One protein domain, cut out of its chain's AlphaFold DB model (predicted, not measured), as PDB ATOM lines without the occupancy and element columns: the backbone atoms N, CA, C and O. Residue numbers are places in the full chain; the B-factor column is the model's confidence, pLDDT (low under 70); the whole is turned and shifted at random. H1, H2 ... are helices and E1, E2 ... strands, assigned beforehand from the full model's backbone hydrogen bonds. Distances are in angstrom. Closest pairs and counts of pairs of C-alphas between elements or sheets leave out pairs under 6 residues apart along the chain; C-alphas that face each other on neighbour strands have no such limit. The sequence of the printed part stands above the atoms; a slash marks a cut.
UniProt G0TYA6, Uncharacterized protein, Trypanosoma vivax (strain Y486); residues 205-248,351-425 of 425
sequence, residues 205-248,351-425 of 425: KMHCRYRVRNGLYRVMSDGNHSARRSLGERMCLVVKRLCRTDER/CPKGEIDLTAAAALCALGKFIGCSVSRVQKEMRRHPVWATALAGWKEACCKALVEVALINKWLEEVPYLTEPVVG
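Overview. This is residues 205 to 248 and 351 to 425 of the 425 residues of an uncharacterized protein of Trypanosoma vivax (strain Y486) (UniProt G0TYA6). Long helix H2 and shorter H6 run side by side in opposite ways, and H3 crosses both; H1 is near the end of H3, while H4 packs on the start of H6 and H5 on H2. A two-stranded ribbon, E1 with E2, meets the last part of H6 through E2, and the tail, residues 419 to 425, sticks out. The printed part has 119 residues, with six named helices and two named strands in the order E1 H1 H2 H3 H4 H5 H6 E2, and is mostly helix; the sheet E1 - E2 is antiparallel. It is compact, with a radius of gyration of the C-alphas of 15.0 A, and spans 58 by 36 by 26 A.

Arrangement. E1, residues 209 to 212, is the antiparallel neighbour of E2, residues 413 to 416; N 211 and O 414, 2.8 A apart, are within hydrogen-bond range. H1, residues 214 to 221, only just touches H3, residues 353 to 368, with 3 pairs of C-alphas within 8 A, the closest Met 220 and Leu 364 at 6.9 A. H2, residues 226 to 248, touches H3 with its residues 228 to 236 alone, about perpendicular at 82 degrees; the closest C-alphas, of Gly 232 and Ala 360, are 3.9 A apart. H2 touches H6, residues 397 to 409, at a shallow tilt of 29 degrees, opposite ways, the closest C-alphas being Val 238 and Cys 399, 6.6 A. H4, residues 375 to 382, touches H6, closest C-alphas Val 375 and Cys 400, 6.8 A. H5, residues 391 to 395, touches H2, closest C-alphas Val 239 and Leu 392, 6.0 A. Every O i to N i+4 pair is within hydrogen-bond range in H1, H3, H4, H5 and H6, and 18 of 19 in H2.

Along the chain. E1 begins at C-alpha 209 (-6.819, 51.488, 0.002). H2 is 33.8 A long, H3 22.7 A and H6 18.2 A. E2 ends at C-alpha 416 (-6.386, 56.947, 0.176).

Size, cuts and confidence. Residues 249 to 350 are not printed; C-alphas 248 and 351 are 21.4 A apart across the cut. Of the links printed whole, none is long. Residues 419 to 425 have pLDDT under 70.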
ATOM      1  N   LYS A 205     -10.901  51.503  -8.080       87.12
ATOM      2  CA  LYS A 205      -9.588  50.869  -8.237       87.12
ATOM      3  C   LYS A 205      -9.455  49.721  -7.240       87.12
ATOM      4  O   LYS A 205      -9.505  49.934  -6.029       87.12
ATOM      5  N   MET A 206      -9.236  48.510  -7.752       84.06
ATOM      6  CA  MET A 206      -9.135  47.277  -6.953       84.06
ATOM      7  C   MET A 206      -8.000  47.286  -5.927       84.06
ATOM      8  O   MET A 206      -8.146  46.756  -4.823       84.06
ATOM      9  N   HIS A 207      -6.872  47.882  -6.310       87.00
ATOM     10  CA  HIS A 207      -5.637  47.864  -5.533       87.00
ATOM     11  C   HIS A 207      -5.519  49.043  -4.562       87.00
ATOM     12  O   HIS A 207      -4.699  48.980  -3.656       87.00
ATOM     13  N   CYS A 208      -6.337  50.092  -4.692       88.94
ATOM     14  CA  CYS A 208      -6.280  51.217  -3.762       88.94
ATOM     15  C   CYS A 208      -6.823  50.844  -2.380       88.94
ATOM     16  O   CYS A 208      -7.708  49.993  -2.236       88.94
ATOM     17  N   ARG A 209      -6.284  51.514  -1.359       92.75
ATOM     18  CA  ARG A 209      -6.819  51.488   0.002       92.75
ATOM     19  C   ARG A 209      -7.900  52.553   0.119       92.75
ATOM     20  O   ARG A 209      -7.785  53.625  -0.473       92.75
ATOM     21  N   TYR A 210      -8.923  52.276   0.913       93.56
ATOM     22  CA  TYR A 210      -9.978  53.244   1.192       93.56
ATOM     23  C   TYR A 210      -9.952  53.666   2.668       93.56
ATOM     24  O   TYR A 210      -9.340  53.019   3.519       93.56
ATOM     25  N   ARG A 211     -10.586  54.794   2.982       93.88
ATOM     26  CA  ARG A 211     -10.830  55.270   4.348       93.88
ATOM     27  C   ARG A 211     -12.325  55.470   4.529       93.88
ATOM     28  O   ARG A 211     -12.982  56.052   3.671       93.88
ATOM     29  N   VAL A 212     -12.847  54.989   5.652       95.31
ATOM     30  CA  VAL A 212     -14.234  55.227   6.059       95.31
ATOM     31  C   VAL A 212     -14.368  56.657   6.581       95.31
ATOM     32  O   VAL A 212     -13.542  57.113   7.369       95.31
ATOM     33  N   ARG A 213     -15.412  57.361   6.143       95.62
ATOM     34  CA  ARG A 213     -15.774  58.708   6.605       95.62
ATOM     35  C   ARG A 213     -16.944  58.663   7.590       95.62
ATOM     36  O   ARG A 213     -17.775  57.758   7.546       95.62
ATOM     37  N   ASN A 214     -17.076  59.716   8.402       93.62
ATOM     38  CA  ASN A 214     -18.130  59.882   9.420       93.62
ATOM     39  C   ASN A 214     -19.563  59.685   8.888       93.62
ATOM     40  O   ASN A 214     -20.440  59.237   9.626       93.62
ATOM     41  N   GLY A 215     -19.793  59.953   7.597       92.06
ATOM     42  CA  GLY A 215     -21.070  59.684   6.934       92.06
ATOM     43  C   GLY A 215     -21.497  58.212   6.979       92.06
ATOM     44  O   GLY A 215     -22.683  57.953   7.153       92.06
ATOM     45  N   LEU A 216     -20.563  57.252   6.892       95.06
ATOM     46  CA  LEU A 216     -20.905  55.831   7.011       95.06
ATOM     47  C   LEU A 216     -21.330  55.484   8.440       95.06
ATOM     48  O   LEU A 216     -22.351  54.831   8.628       95.06
ATOM     49  N   TYR A 217     -20.576  55.945   9.444       94.44
ATOM     50  CA  TYR A 217     -20.877  55.654  10.848       94.44
ATOM     51  C   TYR A 217     -22.271  56.150  11.246       94.44
ATOM     52  O   TYR A 217     -22.999  55.405  11.891       94.44
ATOM     53  N   ARG A 218     -22.695  57.329  10.760       95.19
ATOM     54  CA  ARG A 218     -24.063  57.847  10.958       95.19
ATOM     55  C   ARG A 218     -25.147  56.935  10.359       95.19
ATOM     56  O   ARG A 218     -26.196  56.749  10.968       95.19
ATOM     57  N   VAL A 219     -24.894  56.351   9.185       95.25
ATOM     58  CA  VAL A 219     -25.805  55.390   8.531       95.25
ATOM     59  C   VAL A 219     -25.805  54.037   9.251       95.25
ATOM     60  O   VAL A 219     -26.828  53.361   9.290       95.25
ATOM     61  N   MET A 220     -24.677  53.629   9.836       92.94
ATOM     62  CA  MET A 220     -24.575  52.389  10.612       92.94
ATOM     63  C   MET A 220     -25.242  52.502  11.992       92.94
ATOM     64  O   MET A 220     -25.880  51.538  12.420       92.94
ATOM     65  N   SER A 221     -25.127  53.655  12.664       93.69
ATOM     66  CA  SER A 221     -25.675  53.893  14.007       93.69
ATOM     67  C   SER A 221     -27.198  54.021  14.033       93.69
ATOM     68  O   SER A 221     -27.827  53.599  14.997       93.69
ATOM     69  N   ASP A 222     -27.803  54.590  12.989       93.94
ATOM     70  CA  ASP A 222     -29.257  54.736  12.890       93.94
ATOM     71  C   ASP A 222     -29.872  53.511  12.192       93.94
ATOM     72  O   ASP A 222     -29.663  53.284  10.999       93.94
ATOM     73  N   GLY A 223     -30.636  52.706  12.938       90.25
ATOM     74  CA  GLY A 223     -31.328  51.521  12.419       90.25
ATOM     75  C   GLY A 223     -32.325  51.821  11.294       90.25
ATOM     76  O   GLY A 223     -32.498  50.997  10.399       90.25
ATOM     77  N   ASN A 224     -32.925  53.012  11.300       92.62
ATOM     78  CA  ASN A 224     -34.003  53.414  10.396       92.62
ATOM     79  C   ASN A 224     -33.532  54.326   9.250       92.62
ATOM     80  O   ASN A 224     -34.353  54.759   8.436       92.62
ATOM     81  N   HIS A 225     -32.226  54.593   9.146       94.31
ATOM     82  CA  HIS A 225     -31.673  55.510   8.155       94.31
ATOM     83  C   HIS A 225     -32.037  55.083   6.724       94.31
ATOM     84  O   HIS A 225     -31.653  54.004   6.264       94.31
ATOM     85  N   SER A 226     -32.717  55.959   5.976       91.94
ATOM     86  CA  SER A 226     -33.259  55.676   4.632       91.94
ATOM     87  C   SER A 226     -32.232  55.063   3.671       91.94
ATOM     88  O   SER A 226     -32.515  54.078   2.988       91.94
ATOM     89  N   ALA A 227     -31.001  55.582   3.692       91.44
ATOM     90  CA  ALA A 227     -29.900  55.088   2.868       91.44
ATOM     91  C   ALA A 227     -29.531  53.604   3.088       91.44
ATOM     92  O   ALA A 227     -28.958  53.007   2.180       91.44
ATOM     93  N   ARG A 228     -29.868  52.980   4.233       94.25
ATOM     94  CA  ARG A 228     -29.661  51.531   4.448       94.25
ATOM     95  C   ARG A 228     -30.549  50.725   3.507       94.25
ATOM     96  O   ARG A 228     -30.054  49.847   2.806       94.25
ATOM     97  N   ARG A 229     -31.837  51.081   3.431       91.81
ATOM     98  CA  ARG A 229     -32.803  50.447   2.527       91.81
ATOM     99  C   ARG A 229     -32.402  50.645   1.067       91.81
ATOM    100  O   ARG A 229     -32.285  49.663   0.345       91.81
ATOM    101  N   SER A 230     -32.077  51.877   0.669       90.94
ATOM    102  CA  SER A 230     -31.643  52.172  -0.706       90.94
ATOM    103  C   SER A 230     -30.329  51.477  -1.092       90.94
ATOM    104  O   SER A 230     -30.151  51.099  -2.250       90.94
ATOM    105  N   LEU A 231     -29.407  51.271  -0.139       93.75
ATOM    106  CA  LEU A 231     -28.208  50.456  -0.346       93.75
ATOM    107  C   LEU A 231     -28.573  48.982  -0.569       93.75
ATOM    108  O   LEU A 231     -28.095  48.391  -1.534       93.75
ATOM    109  N   GLY A 232     -29.428  48.408   0.285       92.44
ATOM    110  CA  GLY A 232     -29.915  47.032   0.143       92.44
ATOM    111  C   GLY A 232     -30.593  46.801  -1.207       92.44
ATOM    112  O   GLY A 232     -30.158  45.942  -1.968       92.44
ATOM    113  N   GLU A 233     -31.576  47.635  -1.557       89.81
ATOM    114  CA  GLU A 233     -32.297  47.604  -2.838       89.81
ATOM    115  C   GLU A 233     -31.334  47.632  -4.032       89.81
ATOM    116  O   GLU A 233     -31.394  46.769  -4.914       89.81
ATOM    117  N   ARG A 234     -30.392  48.587  -4.043       90.56
ATOM    118  CA  ARG A 234     -29.410  48.721  -5.126       90.56
ATOM    119  C   ARG A 234     -28.480  47.512  -5.212       90.56
ATOM    120  O   ARG A 234     -28.182  47.062  -6.317       90.56
ATOM    121  N   MET A 235     -28.041  46.962  -4.082       93.69
ATOM    122  CA  MET A 235     -27.170  45.785  -4.066       93.69
ATOM    123  C   MET A 235     -27.907  44.504  -4.489       93.69
ATOM    124  O   MET A 235     -27.338  43.720  -5.247       93.69
ATOM    125  N   CYS A 236     -29.183  44.324  -4.128       91.50
ATOM    126  CA  CYS A 236     -30.007  43.232  -4.658       91.50
ATOM    127  C   CYS A 236     -30.165  43.331  -6.188       91.50
ATOM    128  O   CYS A 236     -30.068  42.321  -6.885       91.50
ATOM    129  N   LEU A 237     -30.367  44.538  -6.734       88.44
ATOM    130  CA  LEU A 237     -30.435  44.755  -8.188       88.44
ATOM    131  C   LEU A 237     -29.108  44.428  -8.894       88.44
ATOM    132  O   LEU A 237     -29.124  43.853  -9.984       88.44
ATOM    133  N   VAL A 238     -27.964  44.746  -8.276       88.56
ATOM    134  CA  VAL A 238     -26.631  44.360  -8.778       88.56
ATOM    135  C   VAL A 238     -26.475  42.837  -8.797       88.56
ATOM    136  O   VAL A 238     -26.085  42.289  -9.826       88.56
ATOM    137  N   VAL A 239     -26.837  42.148  -7.710       91.00
ATOM    138  CA  VAL A 239     -26.802  40.676  -7.628       91.00
ATOM    139  C   VAL A 239     -27.686  40.045  -8.706       91.00
ATOM    140  O   VAL A 239     -27.198  39.244  -9.499       91.00
ATOM    141  N   LYS A 240     -28.950  40.476  -8.822       88.88
ATOM    142  CA  LYS A 240     -29.889  39.989  -9.850       88.88
ATOM    143  C   LYS A 240     -29.389  40.237 -11.277       88.88
ATOM    144  O   LYS A 240     -29.615  39.407 -12.156       88.88
ATOM    145  N   ARG A 241     -28.702  41.359 -11.530       86.69
ATOM    146  CA  ARG A 241     -28.071  41.633 -12.831       86.69
ATOM    147  C   ARG A 241     -26.924  40.661 -13.114       86.69
ATOM    148  O   ARG A 241     -26.838  40.185 -14.239       86.69
ATOM    149  N   LEU A 242     -26.085  40.365 -12.121       86.75
ATOM    150  CA  LEU A 242     -24.943  39.463 -12.280       86.75
ATOM    151  C   LEU A 242     -25.380  38.018 -12.532       86.75
ATOM    152  O   LEU A 242     -24.919  37.451 -13.517       86.75
ATOM    153  N   CYS A 243     -26.344  37.482 -11.773       86.50
ATOM    154  CA  CYS A 243     -26.869  36.131 -12.023       86.50
ATOM    155  C   CYS A 243     -27.396  35.984 -13.462       86.50
ATOM    156  O   CYS A 243     -27.031  35.047 -14.162       86.50
ATOM    157  N   ARG A 244     -28.147  36.978 -13.965       85.50
ATOM    158  CA  ARG A 244     -28.614  37.013 -15.368       85.50
ATOM    159  C   ARG A 244     -27.482  37.097 -16.398       85.50
ATOM    160  O   ARG A 244     -27.696  36.765 -17.563       85.50
ATOM    161  N   THR A 245     -26.311  37.617 -16.031       81.56
ATOM    162  CA  THR A 245     -25.122  37.629 -16.898       81.56
ATOM    163  C   THR A 245     -24.419  36.274 -16.879       81.56
ATOM    164  O   THR A 245     -24.042  35.801 -17.948       81.56
ATOM    165  N   ASP A 246     -24.302  35.640 -15.708       82.88
ATOM    166  CA  ASP A 246     -23.743  34.291 -15.558       82.88
ATOM    167  C   ASP A 246     -24.585  33.260 -16.342       82.88
ATOM    168  O   ASP A 246     -24.062  32.582 -17.223       82.88
ATOM    169  N   GLU A 247     -25.910  33.245 -16.139       82.94
ATOM    170  CA  GLU A 247     -26.862  32.376 -16.857       82.94
ATOM    171  C   GLU A 247     -26.738  32.511 -18.386       82.94
ATOM    172  O   GLU A 247     -26.827  31.531 -19.124       82.94
ATOM    173  N   ARG A 248     -26.515  33.727 -18.902       81.00
ATOM    174  CA  ARG A 248     -26.325  33.959 -20.347       81.00
ATOM    175  C   ARG A 248     -24.985  33.439 -20.859       81.00
ATOM    176  O   ARG A 248     -24.921  33.016 -22.011       81.00
ATOM    177  N   CYS A 351     -37.684  42.469  -4.571       79.31
ATOM    178  CA  CYS A 351     -36.907  41.815  -3.524       79.31
ATOM    179  C   CYS A 351     -37.774  41.755  -2.256       79.31
ATOM    180  O   CYS A 351     -38.250  42.812  -1.825       79.31
ATOM    181  N   PRO A 352     -38.004  40.578  -1.647       86.38
ATOM    182  CA  PRO A 352     -38.672  40.512  -0.357       86.38
ATOM    183  C   PRO A 352     -37.924  41.379   0.661       86.38
ATOM    184  O   PRO A 352     -36.694  41.418   0.690       86.38
ATOM    185  N   LYS A 353     -38.674  42.081   1.515       87.19
ATOM    186  CA  LYS A 353     -38.132  43.094   2.437       87.19
ATOM    187  C   LYS A 353     -36.980  42.566   3.309       87.19
ATOM    188  O   LYS A 353     -35.982  43.257   3.475       87.19
ATOM    189  N   GLY A 354     -37.075  41.316   3.772       88.38
ATOM    190  CA  GLY A 354     -36.004  40.664   4.535       88.38
ATOM    191  C   GLY A 354     -34.697  40.466   3.751       88.38
ATOM    192  O   GLY A 354     -33.625  40.595   4.331       88.38
ATOM    193  N   GLU A 355     -34.755  40.227   2.435       89.88
ATOM    194  CA  GLU A 355     -33.560  40.136   1.577       89.88
ATOM    195  C   GLU A 355     -32.889  41.508   1.422       89.88
ATOM    196  O   GLU A 355     -31.662  41.597   1.463       89.88
ATOM    197  N   ILE A 356     -33.677  42.584   1.305       92.25
ATOM    198  CA  ILE A 356     -33.173  43.967   1.256       92.25
ATOM    199  C   ILE A 356     -32.430  44.306   2.551       92.25
ATOM    200  O   ILE A 356     -31.289  44.768   2.496       92.25
ATOM    201  N   ASP A 357     -33.050  44.053   3.706       92.44
ATOM    202  CA  ASP A 357     -32.480  44.396   5.012       92.44
ATOM    203  C   ASP A 357     -31.224  43.544   5.320       92.44
ATOM    204  O   ASP A 357     -30.208  44.079   5.776       92.44
ATOM    205  N   LEU A 358     -31.225  42.250   4.965       91.88
ATOM    206  CA  LEU A 358     -30.054  41.362   5.057       91.88
ATOM    207  C   LEU A 358     -28.912  41.820   4.133       91.88
ATOM    208  O   LEU A 358     -27.749  41.868   4.542       91.88
ATOM    209  N   THR A 359     -29.237  42.198   2.895       93.44
ATOM    210  CA  THR A 359     -28.260  42.685   1.911       93.44
ATOM    211  C   THR A 359     -27.660  44.022   2.346       93.44
ATOM    212  O   THR A 359     -26.449  44.215   2.231       93.44
ATOM    213  N   ALA A 360     -28.471  44.925   2.905       94.81
ATOM    214  CA  ALA A 360     -28.006  46.176   3.493       94.81
ATOM    215  C   ALA A 360     -27.061  45.929   4.680       94.81
ATOM    216  O   ALA A 360     -26.010  46.563   4.762       94.81
ATOM    217  N   ALA A 361     -27.392  44.987   5.571       94.25
ATOM    218  CA  ALA A 361     -26.539  44.620   6.700       94.25
ATOM    219  C   ALA A 361     -25.181  44.056   6.240       94.25
ATOM    220  O   ALA A 361     -24.138  44.535   6.691       94.25
ATOM    221  N   ALA A 362     -25.179  43.117   5.288       94.62
ATOM    222  CA  ALA A 362     -23.957  42.555   4.708       94.62
ATOM    223  C   ALA A 362     -23.092  43.630   4.020       94.62
ATOM    224  O   ALA A 362     -21.876  43.684   4.223       94.62
ATOM    225  N   ALA A 363     -23.721  44.524   3.249       95.62
ATOM    226  CA  ALA A 363     -23.057  45.630   2.567       95.62
ATOM    227  C   ALA A 363     -22.421  46.626   3.556       95.62
ATOM    228  O   ALA A 363     -21.247  46.964   3.409       95.62
ATOM    229  N   LEU A 364     -23.150  47.058   4.593       95.19
ATOM    230  CA  LEU A 364     -22.630  47.964   5.628       95.19
ATOM    231  C   LEU A 364     -21.516  47.316   6.459       95.19
ATOM    232  O   LEU A 364     -20.530  47.982   6.774       95.19
ATOM    233  N   CYS A 365     -21.638  46.021   6.769       93.75
ATOM    234  CA  CYS A 365     -20.599  45.259   7.459       93.75
ATOM    235  C   CYS A 365     -19.283  45.285   6.665       93.75
ATOM    236  O   CYS A 365     -18.245  45.652   7.214       93.75
ATOM    237  N   ALA A 366     -19.336  45.009   5.357       94.62
ATOM    238  CA  ALA A 366     -18.166  45.104   4.489       94.62
ATOM    239  C   ALA A 366     -17.634  46.535   4.348       94.62
ATOM    240  O   ALA A 366     -16.423  46.729   4.397       94.62
ATOM    241  N   LEU A 367     -18.505  47.544   4.221       95.50
ATOM    242  CA  LEU A 367     -18.085  48.951   4.165       95.50
ATOM    243  C   LEU A 367     -17.308  49.372   5.421       95.50
ATOM    244  O   LEU A 367     -16.283  50.042   5.300       95.50
ATOM    245  N   GLY A 368     -17.706  48.897   6.605       93.44
ATOM    246  CA  GLY A 368     -16.955  49.100   7.848       93.44
ATOM    247  C   GLY A 368     -15.556  48.459   7.863       93.44
ATOM    248  O   GLY A 368     -14.691  48.909   8.610       93.44
ATOM    249  N   LYS A 369     -15.292  47.450   7.020       93.75
ATOM    250  CA  LYS A 369     -13.984  46.772   6.901       93.75
ATOM    251  C   LYS A 369     -13.005  47.457   5.946       93.75
ATOM    252  O   LYS A 369     -11.838  47.072   5.902       93.75
ATOM    253  N   PHE A 370     -13.429  48.485   5.210       90.12
ATOM    254  CA  PHE A 370     -12.559  49.189   4.261       90.12
ATOM    255  C   PHE A 370     -11.505  50.101   4.903       90.12
ATOM    256  O   PHE A 370     -10.677  50.629   4.170       90.12
ATOM    257  N   ILE A 371     -11.484  50.275   6.230       90.62
ATOM    258  CA  ILE A 371     -10.536  51.145   6.953       90.62
ATOM    259  C   ILE A 371      -9.081  50.717   6.672       90.62
ATOM    260  O   ILE A 371      -8.574  49.771   7.269       90.62
ATOM    261  N   GLY A 372      -8.405  51.403   5.745       85.56
ATOM    262  CA  GLY A 372      -7.038  51.076   5.320       85.56
ATOM    263  C   GLY A 372      -6.918  49.810   4.456       85.56
ATOM    264  O   GLY A 372      -5.804  49.376   4.160       85.56
ATOM    265  N   CYS A 373      -8.037  49.218   4.031       90.81
ATOM    266  CA  CYS A 373      -8.078  47.950   3.302       90.81
ATOM    267  C   CYS A 373      -8.343  48.140   1.802       90.81
ATOM    268  O   CYS A 373      -9.007  49.086   1.379       90.81
ATOM    269  N   SER A 374      -7.841  47.195   1.000       92.19
ATOM    270  CA  SER A 374      -8.177  47.056  -0.420       92.19
ATOM    271  C   SER A 374      -9.472  46.266  -0.619       92.19
ATOM    272  O   SER A 374      -9.886  45.484   0.246       92.19
ATOM    273  N   VAL A 375     -10.066  46.392  -1.809       91.88
ATOM    274  CA  VAL A 375     -11.269  45.638  -2.202       91.88
ATOM    275  C   VAL A 375     -11.034  44.127  -2.102       91.88
ATOM    276  O   VAL A 375     -11.850  43.410  -1.526       91.88
ATOM    277  N   SER A 376      -9.880  43.650  -2.580       91.12
ATOM    278  CA  SER A 376      -9.489  42.234  -2.534       91.12
ATOM    279  C   SER A 376      -9.359  41.680  -1.109       91.12
ATOM    280  O   SER A 376      -9.698  40.520  -0.861       91.12
ATOM    281  N   ARG A 377      -8.910  42.501  -0.146       91.75
ATOM    282  CA  ARG A 377      -8.802  42.103   1.264       91.75
ATOM    283  C   ARG A 377     -10.180  41.977   1.908       91.75
ATOM    284  O   ARG A 377     -10.456  40.938   2.503       91.75
ATOM    285  N   VAL A 378     -11.050  42.976   1.731       92.25
ATOM    286  CA  VAL A 378     -12.427  42.938   2.258       92.25
ATOM    287  C   VAL A 378     -13.212  41.779   1.638       92.25
ATOM    288  O   VAL A 378     -13.832  41.008   2.359       92.25
ATOM    289  N   GLN A 379     -13.105  41.569   0.325       93.38
ATOM    290  CA  GLN A 379     -13.711  40.431  -0.376       93.38
ATOM    291  C   GLN A 379     -13.281  39.076   0.224       93.38
ATOM    292  O   GLN A 379     -14.119  38.206   0.464       93.38
ATOM    293  N   LYS A 380     -11.980  38.895   0.500       91.94
ATOM    294  CA  LYS A 380     -11.439  37.674   1.122       91.94
ATOM    295  C   LYS A 380     -11.887  37.502   2.577       91.94
ATOM    296  O   LYS A 380     -12.080  36.370   3.012       91.94
ATOM    297  N   GLU A 381     -12.049  38.594   3.321       92.56
ATOM    298  CA  GLU A 381     -12.554  38.577   4.698       92.56
ATOM    299  C   GLU A 381     -14.048  38.228   4.752       92.56
ATOM    300  O   GLU A 381     -14.434  37.311   5.473       92.56
ATOM    301  N   MET A 382     -14.883  38.867   3.929       93.00
ATOM    302  CA  MET A 382     -16.331  38.623   3.923       93.00
ATOM    303  C   MET A 382     -16.691  37.201   3.472       93.00
ATOM    304  O   MET A 382     -17.602  36.602   4.037       93.00
ATOM    305  N   ARG A 383     -15.926  36.603   2.545       92.94
ATOM    306  CA  ARG A 383     -16.052  35.172   2.187       92.94
ATOM    307  C   ARG A 383     -15.717  34.208   3.329       92.94
ATOM    308  O   ARG A 383     -16.147  33.062   3.286       92.94
ATOM    309  N   ARG A 384     -14.934  34.638   4.323       91.81
ATOM    310  CA  ARG A 384     -14.607  33.842   5.521       91.81
ATOM    311  C   ARG A 384     -15.620  34.032   6.648       91.81
ATOM    312  O   ARG A 384     -15.607  33.255   7.596       91.81
ATOM    313  N   HIS A 385     -16.480  35.047   6.571       88.56
ATOM    314  CA  HIS A 385     -17.475  35.316   7.599       88.56
ATOM    315  C   HIS A 385     -18.710  34.424   7.379       88.56
ATOM    316  O   HIS A 385     -19.420  34.632   6.394       88.56
ATOM    317  N   PRO A 386     -19.031  33.467   8.272       87.06
ATOM    318  CA  PRO A 386     -20.017  32.417   7.989       87.06
ATOM    319  C   PRO A 386     -21.413  32.966   7.660       87.06
ATOM    320  O   PRO A 386     -22.059  32.485   6.737       87.06
ATOM    321  N   VAL A 387     -21.838  34.037   8.340       88.19
ATOM    322  CA  VAL A 387     -23.142  34.697   8.112       88.19
ATOM    323  C   VAL A 387     -23.222  35.418   6.755       88.19
ATOM    324  O   VAL A 387     -24.305  35.592   6.209       88.19
ATOM    325  N   TRP A 388     -22.084  35.849   6.196       88.56
ATOM    326  CA  TRP A 388     -22.041  36.729   5.018       88.56
ATOM    327  C   TRP A 388     -21.388  36.095   3.790       88.56
ATOM    328  O   TRP A 388     -21.439  36.694   2.719       88.56
ATOM    329  N   ALA A 389     -20.801  34.902   3.902       87.06
ATOM    330  CA  ALA A 389     -20.091  34.240   2.810       87.06
ATOM    331  C   ALA A 389     -20.982  33.983   1.580       87.06
ATOM    332  O   ALA A 389     -20.514  34.095   0.447       87.06
ATOM    333  N   THR A 390     -22.266  33.689   1.805       86.44
ATOM    334  CA  THR A 390     -23.294  33.483   0.769       86.44
ATOM    335  C   THR A 390     -23.934  34.784   0.273       86.44
ATOM    336  O   THR A 390     -24.520  34.803  -0.809       86.44
ATOM    337  N   ALA A 391     -23.801  35.888   1.016       86.12
ATOM    338  CA  ALA A 391     -24.331  37.183   0.607       86.12
ATOM    339  C   ALA A 391     -23.609  37.716  -0.647       86.12
ATOM    340  O   ALA A 391     -22.458  37.378  -0.936       86.12
ATOM    341  N   LEU A 392     -24.297  38.579  -1.403       83.94
ATOM    342  CA  LEU A 392     -23.765  39.249  -2.598       83.94
ATOM    343  C   LEU A 392     -23.120  38.302  -3.633       83.94
ATOM    344  O   LEU A 392     -22.008  38.557  -4.105       83.94
ATOM    345  N   ALA A 393     -23.817  37.218  -3.992       71.38
ATOM    346  CA  ALA A 393     -23.365  36.227  -4.980       71.38
ATOM    347  C   ALA A 393     -21.949  35.673  -4.697       71.38
ATOM    348  O   ALA A 393     -21.131  35.549  -5.607       71.38
ATOM    349  N   GLY A 394     -21.623  35.397  -3.426       82.19
ATOM    350  CA  GLY A 394     -20.297  34.907  -3.021       82.19
ATOM    351  C   GLY A 394     -19.198  35.978  -3.058       82.19
ATOM    352  O   GLY A 394     -18.019  35.672  -3.273       82.19
ATOM    353  N   TRP A 395     -19.573  37.252  -2.900       89.19
ATOM    354  CA  TRP A 395     -18.686  38.409  -3.048       89.19
ATOM    355  C   TRP A 395     -17.924  38.385  -4.380       89.19
ATOM    356  O   TRP A 395     -16.690  38.447  -4.416       89.19
ATOM    357  N   LYS A 396     -18.638  38.260  -5.506       90.69
ATOM    358  CA  LYS A 396     -18.043  38.456  -6.843       90.69
ATOM    359  C   LYS A 396     -17.408  39.848  -6.945       90.69
ATOM    360  O   LYS A 396     -17.853  40.804  -6.307       90.69
ATOM    361  N   GLU A 397     -16.352  39.972  -7.746       90.19
ATOM    362  CA  GLU A 397     -15.591  41.223  -7.864       90.19
ATOM    363  C   GLU A 397     -16.480  42.396  -8.318       90.19
ATOM    364  O   GLU A 397     -16.400  43.487  -7.759       90.19
ATOM    365  N   ALA A 398     -17.397  42.149  -9.258       89.00
ATOM    366  CA  ALA A 398     -18.354  43.146  -9.737       89.00
ATOM    367  C   ALA A 398     -19.320  43.649  -8.642       89.00
ATOM    368  O   ALA A 398     -19.599  44.846  -8.595       89.00
ATOM    369  N   CYS A 399     -19.767  42.786  -7.714       91.19
ATOM    370  CA  CYS A 399     -20.520  43.221  -6.526       91.19
ATOM    371  C   CYS A 399     -19.684  44.188  -5.678       91.19
ATOM    372  O   CYS A 399     -20.183  45.214  -5.221       91.19
ATOM    373  N   CYS A 400     -18.402  43.868  -5.481       91.88
ATOM    374  CA  CYS A 400     -17.496  44.668  -4.661       91.88
ATOM    375  C   CYS A 400     -17.179  46.025  -5.317       91.88
ATOM    376  O   CYS A 400     -17.161  47.036  -4.619       91.88
ATOM    377  N   LYS A 401     -17.007  46.068  -6.650       91.44
ATOM    378  CA  LYS A 401     -16.893  47.317  -7.433       91.44
ATOM    379  C   LYS A 401     -18.103  48.216  -7.205       91.44
ATOM    380  O   LYS A 401     -17.939  49.327  -6.708       91.44
ATOM    381  N   ALA A 402     -19.302  47.694  -7.461       90.38
ATOM    382  CA  ALA A 402     -20.544  48.444  -7.302       90.38
ATOM    383  C   ALA A 402     -20.753  48.940  -5.858       90.38
ATOM    384  O   ALA A 402     -21.163  50.080  -5.659       90.38
ATOM    385  N   LEU A 403     -20.430  48.125  -4.845       94.31
ATOM    386  CA  LEU A 403     -20.516  48.520  -3.435       94.31
ATOM    387  C   LEU A 403     -19.583  49.696  -3.101       94.31
ATOM    388  O   LEU A 403     -20.006  50.658  -2.457       94.31
ATOM    389  N   VAL A 404     -18.327  49.641  -3.555       93.75
ATOM    390  CA  VAL A 404     -17.354  50.722  -3.337       93.75
ATOM    391  C   VAL A 404     -17.755  51.980  -4.105       93.75
ATOM    392  O   VAL A 404     -17.722  53.062  -3.530       93.75
ATOM    393  N   GLU A 405     -18.216  51.861  -5.351       90.69
ATOM    394  CA  GLU A 405     -18.733  52.989  -6.140       90.69
ATOM    395  C   GLU A 405     -19.922  53.665  -5.449       90.69
ATOM    396  O   GLU A 405     -19.937  54.887  -5.313       90.69
ATOM    397  N   VAL A 406     -20.884  52.895  -4.925       90.50
ATOM    398  CA  VAL A 406     -22.000  53.426  -4.121       90.50
ATOM    399  C   VAL A 406     -21.494  54.183  -2.893       90.50
ATOM    400  O   VAL A 406     -22.014  55.255  -2.575       90.50
ATOM    401  N   ALA A 407     -20.479  53.671  -2.203       92.62
ATOM    402  CA  ALA A 407     -19.951  54.312  -1.007       92.62
ATOM    403  C   ALA A 407     -19.093  55.557  -1.309       92.62
ATOM    404  O   ALA A 407     -19.169  56.536  -0.567       92.62
ATOM    405  N   LEU A 408     -18.341  55.569  -2.415       90.31
ATOM    406  CA  LEU A 408     -17.641  56.754  -2.926       90.31
ATOM    407  C   LEU A 408     -18.644  57.848  -3.327       90.31
ATOM    408  O   LEU A 408     -18.520  58.989  -2.883       90.31
ATOM    409  N   ILE A 409     -19.694  57.484  -4.076       85.81
ATOM    410  CA  ILE A 409     -20.810  58.372  -4.445       85.81
ATOM    411  C   ILE A 409     -21.401  59.044  -3.207       85.81
ATOM    412  O   ILE A 409     -21.607  60.256  -3.211       85.81
ATOM    413  N   ASN A 410     -21.669  58.285  -2.144       88.62
ATOM    414  CA  ASN A 410     -22.282  58.804  -0.920       88.62
ATOM    415  C   ASN A 410     -21.284  59.463   0.055       88.62
ATOM    416  O   ASN A 410     -21.669  59.825   1.167       88.62
ATOM    417  N   LYS A 411     -20.012  59.649  -0.340       90.81
ATOM    418  CA  LYS A 411     -18.928  60.185   0.510       90.81
ATOM    419  C   LYS A 411     -18.739  59.389   1.820       90.81
ATOM    420  O   LYS A 411     -18.292  59.938   2.826       90.81
ATOM    421  N   TRP A 412     -19.084  58.099   1.806       94.75
ATOM    422  CA  TRP A 412     -18.892  57.135   2.899       94.75
ATOM    423  C   TRP A 412     -17.491  56.529   2.893       94.75
ATOM    424  O   TRP A 412     -16.934  56.261   3.957       94.75
ATOM    425  N   LEU A 413     -16.930  56.340   1.697       94.75
ATOM    426  CA  LEU A 413     -15.531  55.992   1.484       94.75
ATOM    427  C   LEU A 413     -14.788  57.139   0.796       94.75
ATOM    428  O   LEU A 413     -15.374  57.975   0.109       94.75
ATOM    429  N   GLU A 414     -13.476  57.124   0.967       93.69
ATOM    430  CA  GLU A 414     -12.506  57.985   0.306       93.69
ATOM    431  C   GLU A 414     -11.323  57.136  -0.157       93.69
ATOM    432  O   GLU A 414     -10.869  56.264   0.583       93.69
ATOM    433  N   GLU A 415     -10.842  57.357  -1.380       92.44
ATOM    434  CA  GLU A 415      -9.617  56.726  -1.874       92.44
ATOM    435  C   GLU A 415      -8.418  57.342  -1.144       92.44
ATOM    436  O   GLU A 415      -8.198  58.551  -1.218       92.44
ATOM    437  N   VAL A 416      -7.644  56.518  -0.438       90.75
ATOM    438  CA  VAL A 416      -6.386  56.947   0.176       90.75
ATOM    439  C   VAL A 416      -5.288  56.676  -0.849       90.75
ATOM    440  O   VAL A 416      -5.104  55.508  -1.212       90.75
ATOM    441  N   PRO A 417      -4.556  57.698  -1.331       81.44
ATOM    442  CA  PRO A 417      -3.395  57.445  -2.170       81.44
ATOM    443  C   PRO A 417      -2.414  56.567  -1.393       81.44
ATOM    444  O   PRO A 417      -2.309  56.667  -0.168       81.44
ATOM    445  N   TYR A 418      -1.667  55.725  -2.102       78.25
ATOM    446  CA  TYR A 418      -0.455  55.175  -1.521       78.25
ATOM    447  C   TYR A 418       0.461  56.356  -1.215       78.25
ATOM    448  O   TYR A 418       1.111  56.889  -2.110       78.25
ATOM    449  N   LEU A 419       0.488  56.770   0.053       64.38
ATOM    450  CA  LEU A 419       1.663  57.420   0.594       64.38
ATOM    451  C   LEU A 419       2.787  56.419   0.341       64.38
ATOM    452  O   LEU A 419       2.808  55.346   0.948       64.38
ATOM    453  N   THR A 420       3.665  56.745  -0.605       54.06
ATOM    454  CA  THR A 420       5.053  56.310  -0.525       54.06
ATOM    455  C   THR A 420       5.472  56.627   0.897       54.06
ATOM    456  O   THR A 420       5.494  57.804   1.271       54.06
ATOM    457  N   GLU A 421       5.663  55.589   1.712       45.62
ATOM    458  CA  GLU A 421       6.163  55.781   3.067       45.62
ATOM    459  C   GLU A 421       7.429  56.632   2.934       45.62
ATOM    460  O   GLU A 421       8.229  56.362   2.027       45.62
ATOM    461  N   PRO A 422       7.576  57.714   3.723       46.31
ATOM    462  CA  PRO A 422       8.800  58.487   3.673       46.31
ATOM    463  C   PRO A 422       9.929  57.500   3.935       46.31
ATOM    464  O   PRO A 422       9.923  56.819   4.960       46.31
ATOM    465  N   VAL A 423      10.845  57.373   2.974       52.59
ATOM    466  CA  VAL A 423      12.038  56.553   3.150       52.59
ATOM    467  C   VAL A 423      12.813  57.221   4.274       52.59
ATOM    468  O   VAL A 423      13.433  58.263   4.070       52.59
ATOM    469  N   VAL A 424      12.681  56.667   5.478       58.28
ATOM    470  CA  VAL A 424      13.463  57.069   6.642       58.28
ATOM    471  C   VAL A 424      14.873  56.557   6.374       58.28
ATOM    472  O   VAL A 424      15.154  55.377   6.582       58.28
ATOM    473  N   GLY A 425      15.685  57.432   5.778       54.88
ATOM    474  CA  GLY A 425      17.123  57.240   5.583       54.88
ATOM    475  C   GLY A 425      17.908  57.508   6.857       54.88
ATOM    476  O   GLY A 425      17.403  58.282   7.700       54.88
TER     477      GLY A 425